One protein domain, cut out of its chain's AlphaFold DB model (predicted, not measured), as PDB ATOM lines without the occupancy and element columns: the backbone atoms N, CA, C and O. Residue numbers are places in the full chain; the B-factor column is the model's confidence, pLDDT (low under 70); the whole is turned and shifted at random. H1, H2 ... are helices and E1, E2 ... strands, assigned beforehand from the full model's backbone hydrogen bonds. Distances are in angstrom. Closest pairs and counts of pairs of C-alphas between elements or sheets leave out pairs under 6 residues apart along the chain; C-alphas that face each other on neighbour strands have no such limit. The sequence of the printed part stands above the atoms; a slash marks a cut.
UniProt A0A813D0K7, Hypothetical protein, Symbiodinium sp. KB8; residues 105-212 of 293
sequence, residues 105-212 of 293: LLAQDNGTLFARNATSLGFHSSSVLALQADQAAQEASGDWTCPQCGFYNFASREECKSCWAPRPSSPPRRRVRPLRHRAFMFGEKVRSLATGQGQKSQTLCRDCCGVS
ATOM      1  N   LEU A 105      16.050 -23.051 -40.888       86.38
ATOM      2  CA  LEU A 105      15.672 -21.706 -40.471       86.38
ATOM      3  C   LEU A 105      16.015 -20.720 -41.584       86.38
ATOM      4  O   LEU A 105      17.075 -20.828 -42.203       86.38
ATOM      5  N   LEU A 106      15.156 -19.728 -41.786       82.69
ATOM      6  CA  LEU A 106      15.425 -18.577 -42.642       82.69
ATOM      7  C   LEU A 106      15.538 -17.314 -41.801       82.69
ATOM      8  O   LEU A 106      14.662 -17.041 -40.984       82.69
ATOM      9  N   ALA A 107      16.598 -16.548 -42.028       77.94
ATOM     10  CA  ALA A 107      16.773 -15.226 -41.458       77.94
ATOM     11  C   ALA A 107      16.103 -14.165 -42.332       77.94
ATOM     12  O   ALA A 107      16.313 -14.121 -43.548       77.94
ATOM     13  N   GLN A 108      15.324 -13.297 -41.693       68.19
ATOM     14  CA  GLN A 108      14.902 -12.023 -42.266       68.19
ATOM     15  C   GLN A 108      15.937 -10.925 -41.998       68.19
ATOM     16  O   GLN A 108      16.817 -11.068 -41.147       68.19
ATOM     17  N   ASP A 109      15.798  -9.805 -42.705       59.12
ATOM     18  CA  ASP A 109      16.722  -8.665 -42.644       59.12
ATOM     19  C   ASP A 109      16.771  -7.999 -41.255       59.12
ATOM     20  O   ASP A 109      17.740  -7.328 -40.914       59.12
ATOM     21  N   ASN A 110      15.761  -8.247 -40.415       52.88
ATOM     22  CA  ASN A 110      15.702  -7.816 -39.017       52.88
ATOM     23  C   ASN A 110      16.365  -8.801 -38.028       52.88
ATOM     24  O   ASN A 110      16.240  -8.622 -36.819       52.88
ATOM     25  N   GLY A 111      17.013  -9.869 -38.511       56.88
ATOM     26  CA  GLY A 111      17.666 -10.887 -37.679       56.88
ATOM     27  C   GLY A 111      16.732 -11.947 -37.081       56.88
ATOM     28  O   GLY A 111      17.209 -12.861 -36.407       56.88
ATOM     29  N   THR A 112      15.422 -11.877 -37.342       62.31
ATOM     30  CA  THR A 112      14.455 -12.880 -36.872       62.31
ATOM     31  C   THR A 112      14.574 -14.153 -37.701       62.31
ATOM     32  O   THR A 112      14.590 -14.100 -38.935       62.31
ATOM     33  N   LEU A 113      14.631 -15.306 -37.030       67.31
ATOM     34  CA  LEU A 113      14.610 -16.604 -37.691       67.31
ATOM     35  C   LEU A 113      13.210 -17.207 -37.732       67.31
ATOM     36  O   LEU A 113      12.489 -17.218 -36.734       67.31
ATOM     37  N   PHE A 114      12.882 -17.823 -38.861       68.94
ATOM     38  CA  PHE A 114      11.630 -18.534 -39.077       68.94
ATOM     39  C   PHE A 114      11.915 -19.998 -39.393       68.94
ATOM     40  O   PHE A 114      12.749 -20.296 -40.247       68.94
ATOM     41  N   ALA A 115      11.208 -20.911 -38.725       72.38
ATOM     42  CA  ALA A 115      11.134 -22.315 -39.131       72.38
ATOM     43  C   ALA A 115       9.763 -22.601 -39.734       72.38
ATOM     44  O   ALA A 115       8.785 -21.906 -39.452       72.38
ATOM     45  N   ARG A 116       9.664 -23.709 -40.469       66.94
ATOM     46  CA  ARG A 116       8.379 -24.272 -40.887       66.94
ATOM     47  C   ARG A 116       7.421 -24.362 -39.685       66.94
ATOM     48  O   ARG A 116       7.751 -24.985 -38.675       66.94
ATOM     49  N   ASN A 117       6.254 -23.728 -39.808       64.44
ATOM     50  CA  ASN A 117       5.181 -23.675 -38.804       64.44
ATOM     51  C   ASN A 117       5.530 -22.969 -37.474       64.44
ATOM     52  O   ASN A 117       4.832 -23.176 -36.483       64.44
ATOM     53  N   ALA A 118       6.582 -22.145 -37.418       60.44
ATOM     54  CA  ALA A 118       6.910 -21.338 -36.241       60.44
ATOM     55  C   ALA A 118       7.078 -19.860 -36.621       60.44
ATOM     56  O   ALA A 118       7.840 -19.526 -37.526       60.44
ATOM     57  N   THR A 119       6.374 -18.979 -35.908       60.78
ATOM     58  CA  THR A 119       6.298 -17.536 -36.193       60.78
ATOM     59  C   THR A 119       7.558 -16.760 -35.820       60.78
ATOM     60  O   THR A 119       7.762 -15.676 -36.344       60.78
ATOM     61  N   SER A 120       8.400 -17.285 -34.927       63.84
ATOM     62  CA  SER A 120       9.761 -16.794 -34.673       63.84
ATOM     63  C   SER A 120      10.515 -17.795 -33.795       63.84
ATOM     64  O   SER A 120       9.950 -18.361 -32.856       63.84
ATOM     65  N   LEU A 121      11.788 -18.041 -34.102       66.69
ATOM     66  CA  LEU A 121      12.725 -18.703 -33.198       66.69
ATOM     67  C   LEU A 121      13.832 -17.729 -32.825       66.69
ATOM     68  O   LEU A 121      14.434 -17.089 -33.685       66.69
ATOM     69  N   GLY A 122      14.105 -17.645 -31.527       62.06
ATOM     70  CA  GLY A 122      15.287 -16.963 -31.027       62.06
ATOM     71  C   GLY A 122      16.511 -17.870 -31.113       62.06
ATOM     72  O   GLY A 122      16.423 -19.101 -31.188       62.06
ATOM     73  N   PHE A 123      17.680 -17.259 -31.055       64.06
ATOM     74  CA  PHE A 123      18.912 -17.985 -30.816       64.06
ATOM     75  C   PHE A 123      19.117 -18.163 -29.308       64.06
ATOM     76  O   PHE A 123      18.861 -17.244 -28.535       64.06
ATOM     77  N   HIS A 124      19.609 -19.322 -28.865       57.69
ATOM     78  CA  HIS A 124      19.999 -19.469 -27.462       57.69
ATOM     79  C   HIS A 124      21.148 -18.501 -27.130       57.69
ATOM     80  O   HIS A 124      22.061 -18.353 -27.946       57.69
ATOM     81  N   SER A 125      21.147 -17.889 -25.940       56.12
ATOM     82  CA  SER A 125      22.115 -16.852 -25.514       56.12
ATOM     83  C   SER A 125      23.585 -17.286 -25.603       56.12
ATOM     84  O   SER A 125      24.489 -16.472 -25.778       56.12
ATOM     85  N   SER A 126      23.847 -18.594 -25.543       55.81
ATOM     86  CA  SER A 126      25.185 -19.170 -25.728       55.81
ATOM     87  C   SER A 126      25.664 -19.190 -27.188       55.81
ATOM     88  O   SER A 126      26.862 -19.364 -27.446       55.81
ATOM     89  N   SER A 127      24.772 -19.023 -28.165       59.50
ATOM     90  CA  SER A 127      25.104 -19.069 -29.592       59.50
ATOM     91  C   SER A 127      25.777 -17.769 -30.060       59.50
ATOM     92  O   SER A 127      25.605 -16.698 -29.486       59.50
ATOM     93  N   VAL A 128      26.612 -17.849 -31.101       58.81
ATOM     94  CA  VAL A 128      27.260 -16.653 -31.688       58.81
ATOM     95  C   VAL A 128      26.226 -15.716 -32.312       58.81
ATOM     96  O   VAL A 128      26.406 -14.504 -32.297       58.81
ATOM     97  N   LEU A 129      25.144 -16.287 -32.828       61.38
ATOM     98  CA  LEU A 129      24.110 -15.559 -33.543       61.38
ATOM     99  C   LEU A 129      23.153 -14.832 -32.588       61.38
ATOM    100  O   LEU A 129      22.736 -13.731 -32.920       61.38
ATOM    101  N   ALA A 130      22.901 -15.360 -31.380       59.56
ATOM    102  CA  ALA A 130      22.214 -14.617 -30.315       59.56
ATOM    103  C   ALA A 130      22.997 -13.372 -29.914       59.56
ATOM    104  O   ALA A 130      22.443 -12.288 -29.907       59.56
ATOM    105  N   LEU A 131      24.308 -13.501 -29.681       57.91
ATOM    106  CA  LEU A 131      25.150 -12.350 -29.336       57.91
ATOM    107  C   LEU A 131      25.146 -11.280 -30.436       57.91
ATOM    108  O   LEU A 131      25.191 -10.097 -30.129       57.91
ATOM    109  N   GLN A 132      25.094 -11.688 -31.707       60.16
ATOM    110  CA  GLN A 132      24.987 -10.764 -32.839       60.16
ATOM    111  C   GLN A 132      23.599 -10.113 -32.931       60.16
ATOM    112  O   GLN A 132      23.514  -8.921 -33.212       60.16
ATOM    113  N   ALA A 133      22.528 -10.871 -32.678       57.34
ATOM    114  CA  ALA A 133      21.154 -10.373 -32.689       57.34
ATOM    115  C   ALA A 133      20.856  -9.443 -31.497       57.34
ATOM    116  O   ALA A 133      20.298  -8.369 -31.695       57.34
ATOM    117  N   ASP A 134      21.293  -9.804 -30.287       57.53
ATOM    118  CA  ASP A 134      21.156  -8.997 -29.070       57.53
ATOM    119  C   ASP A 134      21.923  -7.675 -29.205       57.53
ATOM    120  O   ASP A 134      21.414  -6.622 -28.833       57.53
ATOM    121  N   GLN A 135      23.116  -7.705 -29.813       55.94
ATOM    122  CA  GLN A 135      23.884  -6.493 -30.119       55.94
ATOM    123  C   GLN A 135      23.169  -5.600 -31.140       55.94
ATOM    124  O   GLN A 135      23.112  -4.388 -30.946       55.94
ATOM    125  N   ALA A 136      22.585  -6.178 -32.194       56.06
ATOM    126  CA  ALA A 136      21.814  -5.421 -33.179       56.06
ATOM    127  C   ALA A 136      20.547  -4.791 -32.570       56.06
ATOM    128  O   ALA A 136      20.216  -3.648 -32.880       56.06
ATOM    129  N   ALA A 137      19.859  -5.507 -31.675       55.75
ATOM    130  CA  ALA A 137      18.697  -4.996 -30.952       55.75
ATOM    131  C   ALA A 137      19.076  -3.889 -29.951       55.75
ATOM    132  O   ALA A 137      18.372  -2.886 -29.863       55.75
ATOM    133  N   GLN A 138      20.207  -4.038 -29.252       55.88
ATOM    134  CA  GLN A 138      20.745  -3.030 -28.336       55.88
ATOM    135  C   GLN A 138      21.142  -1.739 -29.077       55.88
ATOM    136  O   GLN A 138      20.874  -0.637 -28.604       55.88
ATOM    137  N   GLU A 139      21.724  -1.855 -30.277       56.91
ATOM    138  CA  GLU A 139      22.009  -0.699 -31.135       56.91
ATOM    139  C   GLU A 139      20.728  -0.025 -31.652       56.91
ATOM    140  O   GLU A 139      20.674   1.202 -31.720       56.91
ATOM    141  N   ALA A 140      19.686  -0.801 -31.970       55.78
ATOM    142  CA  ALA A 140      18.398  -0.269 -32.413       55.78
ATOM    143  C   ALA A 140      17.614   0.436 -31.289       55.78
ATOM    144  O   ALA A 140      16.922   1.415 -31.563       55.78
ATOM    145  N   SER A 141      17.724  -0.026 -30.035       64.75
ATOM    146  CA  SER A 141      17.100   0.634 -28.877       64.75
ATOM    147  C   SER A 141      17.887   1.849 -28.376       64.75
ATOM    148  O   SER A 141      17.339   2.683 -27.657       64.75
ATOM    149  N   GLY A 142      19.163   1.970 -28.762       69.50
ATOM    150  CA  GLY A 142      20.072   3.011 -28.284       69.50
ATOM    151  C   GLY A 142      20.610   2.757 -26.872       69.50
ATOM    152  O   GLY A 142      21.248   3.649 -26.302       69.50
ATOM    153  N   ASP A 143      20.360   1.574 -26.307       81.38
ATOM    154  CA  ASP A 143      20.898   1.149 -25.018       81.38
ATOM    155  C   ASP A 143      22.413   0.919 -25.119       81.38
ATOM    156  O   ASP A 143      22.964   0.657 -26.188       81.38
ATOM    157  N   TRP A 144      23.135   1.031 -24.003       77.06
ATOM    158  CA  TRP A 144      24.598   0.994 -24.033       77.06
ATOM    159  C   TRP A 144      25.198   0.282 -22.825       77.06
ATOM    160  O   TRP A 144      24.795   0.468 -21.678       77.06
ATOM    161  N   THR A 145      26.215  -0.534 -23.083       79.88
ATOM    162  CA  THR A 145      26.989  -1.209 -22.038       79.88
ATOM    163  C   THR A 145      28.188  -0.348 -21.665       79.88
ATOM    164  O   THR A 145      28.931   0.100 -22.537       79.88
ATOM    165  N   CYS A 146      28.383  -0.100 -20.371       79.44
ATOM    166  CA  CYS A 146      29.480   0.727 -19.890       79.44
ATOM    167  C   CYS A 146      30.838   0.093 -20.243       79.44
ATOM    168  O   CYS A 146      31.092  -1.041 -19.836       79.44
ATOM    169  N   PRO A 147      31.742   0.810 -20.936       79.44
ATOM    170  CA  PRO A 147      33.048   0.269 -21.307       79.44
ATOM    171  C   PRO A 147      34.003   0.124 -20.113       79.44
ATOM    172  O   PRO A 147      34.954  -0.644 -20.198       79.44
ATOM    173  N   GLN A 148      33.757   0.838 -19.007       81.44
ATOM    174  CA  GLN A 148      34.575   0.743 -17.797       81.44
ATOM    175  C   GLN A 148      34.220  -0.462 -16.924       81.44
ATOM    176  O   GLN A 148      35.118  -1.156 -16.460       81.44
ATOM    177  N   CYS A 149      32.928  -0.715 -16.684       80.31
ATOM    178  CA  CYS A 149      32.498  -1.739 -15.725       80.31
ATOM    179  C   CYS A 149      31.602  -2.840 -16.312       80.31
ATOM    180  O   CYS A 149      31.226  -3.763 -15.596       80.31
ATOM    181  N   GLY A 150      31.226  -2.759 -17.593       73.38
ATOM    182  CA  GLY A 150      30.372  -3.753 -18.252       73.38
ATOM    183  C   GLY A 150      28.884  -3.686 -17.883       73.38
ATOM    184  O   GLY A 150      28.120  -4.551 -18.303       73.38
ATOM    185  N   PHE A 151      28.446  -2.682 -17.115       74.75
ATOM    186  CA  PHE A 151      27.047  -2.546 -16.693       74.75
ATOM    187  C   PHE A 151      26.136  -2.068 -17.836       74.75
ATOM    188  O   PHE A 151      26.483  -1.123 -18.549       74.75
ATOM    189  N   TYR A 152      24.956  -2.676 -17.979       79.56
ATOM    190  CA  TYR A 152      23.951  -2.323 -18.991       79.56
ATOM    191  C   TYR A 152      23.162  -1.064 -18.605       79.56
ATOM    192  O   TYR A 152      22.568  -1.007 -17.528       79.56
ATOM    193  N   ASN A 153      23.116  -0.061 -19.482       78.50
ATOM    194  CA  ASN A 153      22.396   1.194 -19.267       78.50
ATOM    195  C   ASN A 153      21.357   1.428 -20.365       78.50
ATOM    196  O   ASN A 153      21.600   1.143 -21.536       78.50
ATOM    197  N   PHE A 154      20.216   2.000 -19.974       82.44
ATOM    198  CA  PHE A 154      19.172   2.411 -20.910       82.44
ATOM    199  C   PHE A 154      19.601   3.620 -21.750       82.44
ATOM    200  O   PHE A 154      20.370   4.464 -21.283       82.44
ATOM    201  N   ALA A 155      19.040   3.741 -22.953       80.56
ATOM    202  CA  ALA A 155      19.335   4.782 -23.935       80.56
ATOM    203  C   ALA A 155      19.180   6.215 -23.409       80.56
ATOM    204  O   ALA A 155      19.867   7.117 -23.884       80.56
ATOM    205  N   SER A 156      18.301   6.418 -22.425       83.19
ATOM    206  CA  SER A 156      18.051   7.712 -21.784       83.19
ATOM    207  C   SER A 156      19.149   8.153 -20.817       83.19
ATOM    208  O   SER A 156      19.147   9.301 -20.385       83.19
ATOM    209  N   ARG A 157      20.074   7.263 -20.435       82.81
ATOM    210  CA  ARG A 157      21.136   7.597 -19.484       82.81
ATOM    211  C   ARG A 157      22.366   8.139 -20.188       82.81
ATOM    212  O   ARG A 157      22.913   7.487 -21.078       82.81
ATOM    213  N   GLU A 158      22.840   9.279 -19.707       90.06
ATOM    214  CA  GLU A 158      24.105   9.890 -20.125       90.06
ATOM    215  C   GLU A 158      25.299   9.418 -19.288       90.06
ATOM    216  O   GLU A 158      26.441   9.622 -19.678       90.06
ATOM    217  N   GLU A 159      25.049   8.715 -18.181       92.12
ATOM    218  CA  GLU A 159      26.075   8.180 -17.286       92.12
ATOM    219  C   GLU A 159      25.735   6.753 -16.849       92.12
ATOM    220  O   GLU A 159      24.568   6.344 -16.766       92.12
ATOM    221  N   CYS A 160      26.771   5.966 -16.563       88.75
ATOM    222  CA  CYS A 160      26.604   4.588 -16.142       88.75
ATOM    223  C   CYS A 160      25.950   4.528 -14.759       88.75
ATOM    224  O   CYS A 160      26.470   5.070 -13.792       88.75
ATOM    225  N   LYS A 161      24.871   3.754 -14.618       90.88
ATOM    226  CA  LYS A 161      24.179   3.542 -13.338       90.88
ATOM    227  C   LYS A 161      25.070   2.957 -12.235       90.88
ATOM    228  O   LYS A 161      24.765   3.140 -11.065       90.88
ATOM    229  N   SER A 162      26.099   2.193 -12.601       88.25
ATOM    230  CA  SER A 162      26.922   1.450 -11.641       88.25
ATOM    231  C   SER A 162      28.227   2.156 -11.287       88.25
ATOM    232  O   SER A 162      28.597   2.146 -10.119       88.25
ATOM    233  N   CYS A 163      28.928   2.731 -12.266       90.56
ATOM    234  CA  CYS A 163      30.234   3.363 -12.040       90.56
ATOM    235  C   CYS A 163      30.263   4.858 -12.367       90.56
ATOM    236  O   CYS A 163      31.324   5.462 -12.263       90.56
ATOM    237  N   TRP A 164      29.135   5.440 -12.786       90.62
ATOM    238  CA  TRP A 164      29.000   6.864 -13.125       90.62
ATOM    239  C   TRP A 164      29.884   7.340 -14.281       90.62
ATOM    240  O   TRP A 164      29.928   8.525 -14.583       90.62
ATOM    241  N   ALA A 165      30.554   6.423 -14.986       89.19
ATOM    242  CA  ALA A 165      31.310   6.772 -16.177       89.19
ATOM    243  C   ALA A 165      30.377   7.381 -17.243       89.19
ATOM    244  O   ALA A 165      29.287   6.835 -17.470       89.19
ATOM    245  N   PRO A 166      30.799   8.462 -17.921       89.69
ATOM    246  CA  PRO A 166      29.994   9.110 -18.945       89.69
ATOM    247  C   PRO A 166      29.740   8.169 -20.122       89.69
ATOM    248  O   PRO A 166      30.551   7.292 -20.448       89.69
ATOM    249  N   ARG A 167      28.596   8.356 -20.779       85.25
ATOM    250  CA  ARG A 167      28.238   7.637 -21.997       85.25
ATOM    251  C   ARG A 167      29.287   7.942 -23.068       85.25
ATOM    252  O   ARG A 167      29.592   9.110 -23.310       85.25
ATOM    253  N   PRO A 168      29.841   6.923 -23.743       81.88
ATOM    254  CA  PRO A 168      30.792   7.159 -24.819       81.88
ATOM    255  C   PRO A 168      30.133   7.991 -25.935       81.88
ATOM    256  O   PRO A 168      29.079   7.621 -26.451       81.88
ATOM    257  N   SER A 169      30.773   9.108 -26.308       70.00
ATOM    258  CA  SER A 169      30.299  10.095 -27.304       70.00
ATOM    259  C   SER A 169      30.101   9.514 -28.708       70.00
ATOM    260  O   SER A 169      29.385  10.068 -29.537       70.00
ATOM    261  N   SER A 170      30.702   8.355 -28.960       59.94
ATOM    262  CA  SER A 170      30.338   7.470 -30.053       59.94
ATOM    263  C   SER A 170      30.316   6.042 -29.508       59.94
ATOM    264  O   SER A 170      31.339   5.582 -28.988       59.94
ATOM    265  N   PRO A 171      29.198   5.296 -29.603       54.50
ATOM    266  CA  PRO A 171      29.315   3.852 -29.503       54.50
ATOM    267  C   PRO A 171      30.307   3.429 -30.597       54.50
ATOM    268  O   PRO A 171      30.277   4.018 -31.688       54.50
ATOM    269  N   PRO A 172      31.215   2.466 -30.350       47.50
ATOM    270  CA  PRO A 172      32.011   1.924 -31.436       47.50
ATOM    271  C   PRO A 172      31.011   1.466 -32.494       47.50
ATOM    272  O   PRO A 172      30.266   0.523 -32.250       47.50
ATOM    273  N   ARG A 173      30.949   2.165 -33.638       44.56
ATOM    274  CA  ARG A 173      30.123   1.783 -34.787       44.56
ATOM    275  C   ARG A 173      30.696   0.490 -35.346       44.56
ATOM    276  O   ARG A 173      31.343   0.468 -36.393       44.56
ATOM    277  N   ARG A 174      30.504  -0.612 -34.636       45.97
ATOM    278  CA  ARG A 174      30.687  -1.934 -35.191       45.97
ATOM    279  C   ARG A 174      29.440  -2.167 -36.004       45.97
ATOM    280  O   ARG A 174      28.480  -2.705 -35.490       45.97
ATOM    281  N   ARG A 175      29.483  -1.717 -37.267       42.59
ATOM    282  CA  ARG A 175      28.469  -2.037 -38.279       42.59
ATOM    283  C   ARG A 175      28.019  -3.468 -38.019       42.59
ATOM    284  O   ARG A 175      28.863  -4.364 -38.155       42.59
ATOM    285  N   VAL A 176      26.765  -3.662 -37.593       46.97
ATOM    286  CA  VAL A 176      26.172  -4.995 -37.478       46.97
ATOM    287  C   VAL A 176      26.453  -5.652 -38.810       46.97
ATOM    288  O   VAL A 176      25.975  -5.204 -39.854       46.97
ATOM    289  N   ARG A 177      27.366  -6.625 -38.807       51.12
ATOM    290  CA  ARG A 177      27.691  -7.308 -40.047       51.12
ATOM    291  C   ARG A 177      26.428  -8.082 -40.391       51.12
ATOM    292  O   ARG A 177      25.987  -8.853 -39.535       51.12
ATOM    293  N   PRO A 178      25.839  -7.872 -41.579       58.69
ATOM    294  CA  PRO A 178      24.701  -8.671 -41.988       58.69
ATOM    295  C   PRO A 178      25.071 -10.146 -41.837       58.69
ATOM    296  O   PRO A 178      26.234 -10.535 -42.023       58.69
ATOM    297  N   LEU A 179      24.093 -10.957 -41.428       66.44
ATOM    298  CA  LEU A 179      24.284 -12.395 -41.333       66.44
ATOM    299  C   LEU A 179      24.832 -12.885 -42.668       66.44
ATOM    300  O   LEU A 179      24.227 -12.660 -43.709       66.44
ATOM    301  N   ARG A 180      25.989 -13.554 -42.630       72.44
ATOM    302  CA  ARG A 180      26.641 -14.024 -43.859       72.44
ATOM    303  C   ARG A 180      25.723 -14.941 -44.669       72.44
ATOM    304  O   ARG A 180      25.774 -14.918 -45.879       72.44
ATOM    305  N   HIS A 181      24.905 -15.744 -43.988       79.75
ATOM    306  CA  HIS A 181      23.975 -16.668 -44.629       79.75
ATOM    307  C   HIS A 181      22.543 -16.275 -44.272       79.75
ATOM    308  O   HIS A 181      22.267 -15.914 -43.126       79.75
ATOM    309  N   ARG A 182      21.625 -16.423 -45.231       81.19
ATOM    310  CA  ARG A 182      20.179 -16.235 -45.019       81.19
ATOM    311  C   ARG A 182      19.472 -17.493 -44.528       81.19
ATOM    312  O   ARG A 182      18.342 -17.409 -44.063       81.19
ATOM    313  N   ALA A 183      20.116 -18.651 -44.632       86.25
ATOM    314  CA  ALA A 183      19.547 -19.922 -44.224       86.25
ATOM    315  C   ALA A 183      20.465 -20.662 -43.253       86.25
ATOM    316  O   ALA A 183      21.690 -20.559 -43.339       86.25
ATOM    317  N   PHE A 184      19.867 -21.411 -42.329       87.88
ATOM    318  CA  PHE A 184      20.576 -22.143 -41.286       87.88
ATOM    319  C   PHE A 184      19.949 -23.518 -41.070       87.88
ATOM    320  O   PHE A 184      18.732 -23.649 -41.074       87.88
ATOM    321  N   MET A 185      20.778 -24.525 -40.816       89.62
ATOM    322  CA  MET A 185      20.347 -25.833 -40.321       89.62
ATOM    323  C   MET A 185      20.574 -25.905 -38.814       89.62
ATOM    324  O   MET A 185      21.579 -25.381 -38.330       89.62
ATOM    325  N   PHE A 186      19.684 -26.557 -38.071       88.00
ATOM    326  CA  PHE A 186      19.832 -26.754 -36.625       88.00
ATOM    327  C   PHE A 186      19.634 -28.220 -36.237       88.00
ATOM    328  O   PHE A 186      18.958 -28.974 -36.933       88.00
ATOM    329  N   GLY A 187      20.239 -28.621 -35.119       85.69
ATOM    330  CA  GLY A 187      20.076 -29.968 -34.569       85.69
ATOM    331  C   GLY A 187      18.798 -30.095 -33.743       85.69
ATOM    332  O   GLY A 187      17.882 -30.823 -34.108       85.69
ATOM    333  N   GLU A 188      18.721 -29.337 -32.649       82.25
ATOM    334  CA  GLU A 188      17.650 -29.448 -31.657       82.25
ATOM    335  C   GLU A 188      17.020 -28.082 -31.337       82.25
ATOM    336  O   GLU A 188      17.694 -27.043 -31.332       82.25
ATOM    337  N   LYS A 189      15.708 -28.093 -31.059       80.56
ATOM    338  CA  LYS A 189      14.964 -26.955 -30.504       80.56
ATOM    339  C   LYS A 189      14.777 -27.162 -29.010       80.56
ATOM    340  O   LYS A 189      14.229 -28.177 -28.596       80.56
ATOM    341  N   VAL A 190      15.126 -26.158 -28.222       78.94
ATOM    342  CA  VAL A 190      14.913 -26.157 -26.774       78.94
ATOM    343  C   VAL A 190      13.808 -25.162 -26.447       78.94
ATOM    344  O   VAL A 190      13.806 -24.040 -26.950       78.94
ATOM    345  N   ARG A 191      12.853 -25.552 -25.601       76.88
ATOM    346  CA  ARG A 191      11.876 -24.612 -25.039       76.88
ATOM    347  C   ARG A 191      12.455 -24.026 -23.758       76.88
ATOM    348  O   ARG A 191      12.704 -24.759 -22.807       76.88
ATOM    349  N   SER A 192      12.682 -22.719 -23.744       70.75
ATOM    350  CA  SER A 192      13.044 -22.014 -22.521       70.75
ATOM    351  C   SER A 192      11.784 -21.817 -21.680       70.75
ATOM    352  O   SER A 192      10.810 -21.212 -22.141       70.75
ATOM    353  N   LEU A 193      11.791 -22.369 -20.466       60.53
ATOM    354  CA  LEU A 193      10.749 -22.125 -19.475       60.53
ATOM    355  C   LEU A 193      10.881 -20.682 -18.975       60.53
ATOM    356  O   LEU A 193      11.974 -20.237 -18.628       60.53
ATOM    357  N   ALA A 194       9.762 -19.961 -18.942       58.06
ATOM    358  CA  ALA A 194       9.711 -18.603 -18.421       58.06
ATOM    359  C   ALA A 194      10.159 -18.585 -16.953       58.06
ATOM    360  O   ALA A 194       9.485 -19.138 -16.085       58.06
ATOM    361  N   THR A 195      11.298 -17.957 -16.673       50.91
ATOM    362  CA  THR A 195      11.854 -17.830 -15.322       50.91
ATOM    363  C   THR A 195      11.593 -16.415 -14.811       50.91
ATOM    364  O   THR A 195      12.492 -15.593 -14.697       50.91
ATOM    365  N   GLY A 196      10.322 -16.109 -14.535       50.56
ATOM    366  CA  GLY A 196       9.912 -14.835 -13.932       50.56
ATOM    367  C   GLY A 196       8.529 -14.348 -14.367       50.56
ATOM    368  O   GLY A 196       8.012 -14.741 -15.414       50.56
ATOM    369  N   GLN A 197       7.928 -13.468 -13.558       35.44
ATOM    370  CA  GLN A 197       6.667 -12.794 -13.884       35.44
ATOM    371  C   GLN A 197       6.838 -11.952 -15.162       35.44
ATOM    372  O   GLN A 197       7.538 -10.945 -15.160       35.44
ATOM    373  N   GLY A 198       6.202 -12.378 -16.260       54.88
ATOM    374  CA  GLY A 198       6.107 -11.619 -17.516       54.88
ATOM    375  C   GLY A 198       6.935 -12.136 -18.700       54.88
ATOM    376  O   GLY A 198       6.731 -11.662 -19.818       54.88
ATOM    377  N   GLN A 199       7.819 -13.124 -18.523       56.84
ATOM    378  CA  GLN A 199       8.517 -13.747 -19.657       56.84
ATOM    379  C   GLN A 199       7.623 -14.789 -20.344       56.84
ATOM    380  O   GLN A 199       6.996 -15.620 -19.694       56.84
ATOM    381  N   LYS A 200       7.543 -14.755 -21.679       59.91
ATOM    382  CA  LYS A 200       6.838 -15.779 -22.468       59.91
ATOM    383  C   LYS A 200       7.779 -16.950 -22.746       59.91
ATOM    384  O   LYS A 200       8.958 -16.734 -23.006       59.91
ATOM    385  N   SER A 201       7.252 -18.177 -22.744       66.81
ATOM    386  CA  SER A 201       7.989 -19.366 -23.196       66.81
ATOM    387  C   SER A 201       8.467 -19.160 -24.637       66.81
ATOM    388  O   SER A 201       7.646 -18.965 -25.534       66.81
ATOM    389  N   GLN A 202       9.778 -19.229 -24.871       70.31
ATOM    390  CA  GLN A 202      10.378 -19.082 -26.200       70.31
ATOM    391  C   GLN A 202      11.006 -20.398 -26.656       70.31
ATOM    392  O   GLN A 202      11.623 -21.118 -25.871       70.31
ATOM    393  N   THR A 203      10.853 -20.718 -27.942       76.12
ATOM    394  CA  THR A 203      11.569 -21.843 -28.557       76.12
ATOM    395  C   THR A 203      12.864 -21.317 -29.161       76.12
ATOM    396  O   THR A 203      12.836 -20.412 -29.994       76.12
ATOM    397  N   LEU A 204      13.986 -21.884 -28.732       75.12
ATOM    398  CA  LEU A 204      15.328 -21.442 -29.082       75.12
ATOM    399  C   LEU A 204      16.091 -22.556 -29.797       75.12
ATOM    400  O   LEU A 204      15.981 -23.732 -29.442       75.12
ATOM    401  N   CYS A 205      16.912 -22.181 -30.771       76.00
ATOM    402  CA  CYS A 205      17.895 -23.090 -31.357       76.00
ATOM    403  C   CYS A 205      19.218 -22.968 -30.599       76.00
ATOM    404  O   CYS A 205      19.767 -21.869 -30.471       76.00
ATOM    405  N   ARG A 206      19.726 -24.098 -30.093       73.44
ATOM    406  CA  ARG A 206      20.984 -24.144 -29.333       73.44
ATOM    407  C   ARG A 206      22.191 -24.016 -30.256       73.44
ATOM    408  O   ARG A 206      23.015 -23.122 -30.074       73.44
ATOM    409  N   ASP A 207      22.209 -24.858 -31.285       77.00
ATOM    410  CA  ASP A 207      23.257 -24.917 -32.293       77.00
ATOM    411  C   ASP A 207      22.650 -24.792 -33.683       77.00
ATOM    412  O   ASP A 207      21.653 -25.437 -34.018       77.00
ATOM    413  N   CYS A 208      23.265 -23.949 -34.503       81.19
ATOM    414  CA  CYS A 208      22.873 -23.776 -35.889       81.19
ATOM    415  C   CYS A 208      24.089 -23.504 -36.768       81.19
ATOM    416  O   CYS A 208      25.100 -22.932 -36.352       81.19
ATOM    417  N   CYS A 209      23.973 -23.932 -38.013       85.19
ATOM    418  CA  CYS A 209      24.999 -23.813 -39.019       85.19
ATOM    419  C   CYS A 209      24.403 -23.094 -40.221       85.19
ATOM    420  O   CYS A 209      23.456 -23.591 -40.820       85.19
ATOM    421  N   GLY A 210      24.953 -21.934 -40.582       85.38
ATOM    422  CA  GLY A 210      24.554 -21.261 -41.819       85.38
ATOM    423  C   GLY A 210      24.814 -22.155 -43.034       85.38
ATOM    424  O   GLY A 210      25.770 -22.928 -43.055       85.38
ATOM    425  N   VAL A 211      23.971 -22.065 -44.044       88.31
ATOM    426  CA  VAL A 211      24.077 -22.855 -45.271       88.31
ATOM    427  C   VAL A 211      23.644 -22.006 -46.456       88.31
ATOM    428  O   VAL A 211      22.847 -21.079 -46.302       88.31
ATOM    429  N   SER A 212      24.197 -22.280 -47.636       87.38
ATOM    430  CA  SER A 212      23.789 -21.567 -48.845       87.38
ATOM    431  C   SER A 212      22.398 -22.025 -49.284       87.38
ATOM    432  O   SER A 212      22.050 -23.203 -49.150       87.38
TER     433      SER A 212
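What this domain is: This is residues 105 to 212 of the 293 residues of the protein "Hypothetical protein" of Symbiodinium sp. KB8 (UniProt A0A813D0K7). With little regular structure, the domain is a curled sheet of seven short strands at one end, from which H1 leads away toward a head of loops; the unnamed residues 142 to 182 make that head and return to the sheet. The 108 printed residues, 42 in named elements, run E1 E2 E3 H1 E4 E5 E6 E7; the sheet, E5 E6 E3 E2 E1 E4 E7, and the class are mixed. The whole is only just loose, close to compact, with radius of gyration of the C-alphas 16.1 A and spans of 46, 35 and 19 A.

Where its parts are: E1, residues 105 to 107, begins at C-alpha 105 (15.672, -21.706, -40.471). E2 is 113 to 115, E3 118 to 123 (13.6 A), H1 128 to 141 (20.2 A), E4 183 to 186, E5 189 to 192, E6 202 to 205 and E7 208 to 211.

How they stand to each other: E1, E2 and E3 form a meander, each the antiparallel neighbour of the one before; N 106 and O 114, 2.9 A, and N 121 and O 113, 2.8 A, are within hydrogen-bond range. H1, with every O i to N i+4 pair within range, is on the sheet, over none of its strands; the closest C-alphas of E3 and H1, Phe 123 and Ala 130, are 4.7 A apart.

The domain as a whole: The printed part has no cut; the link H1 to E4 is long. Residues 116 to 142 are among those under pLDDT 70.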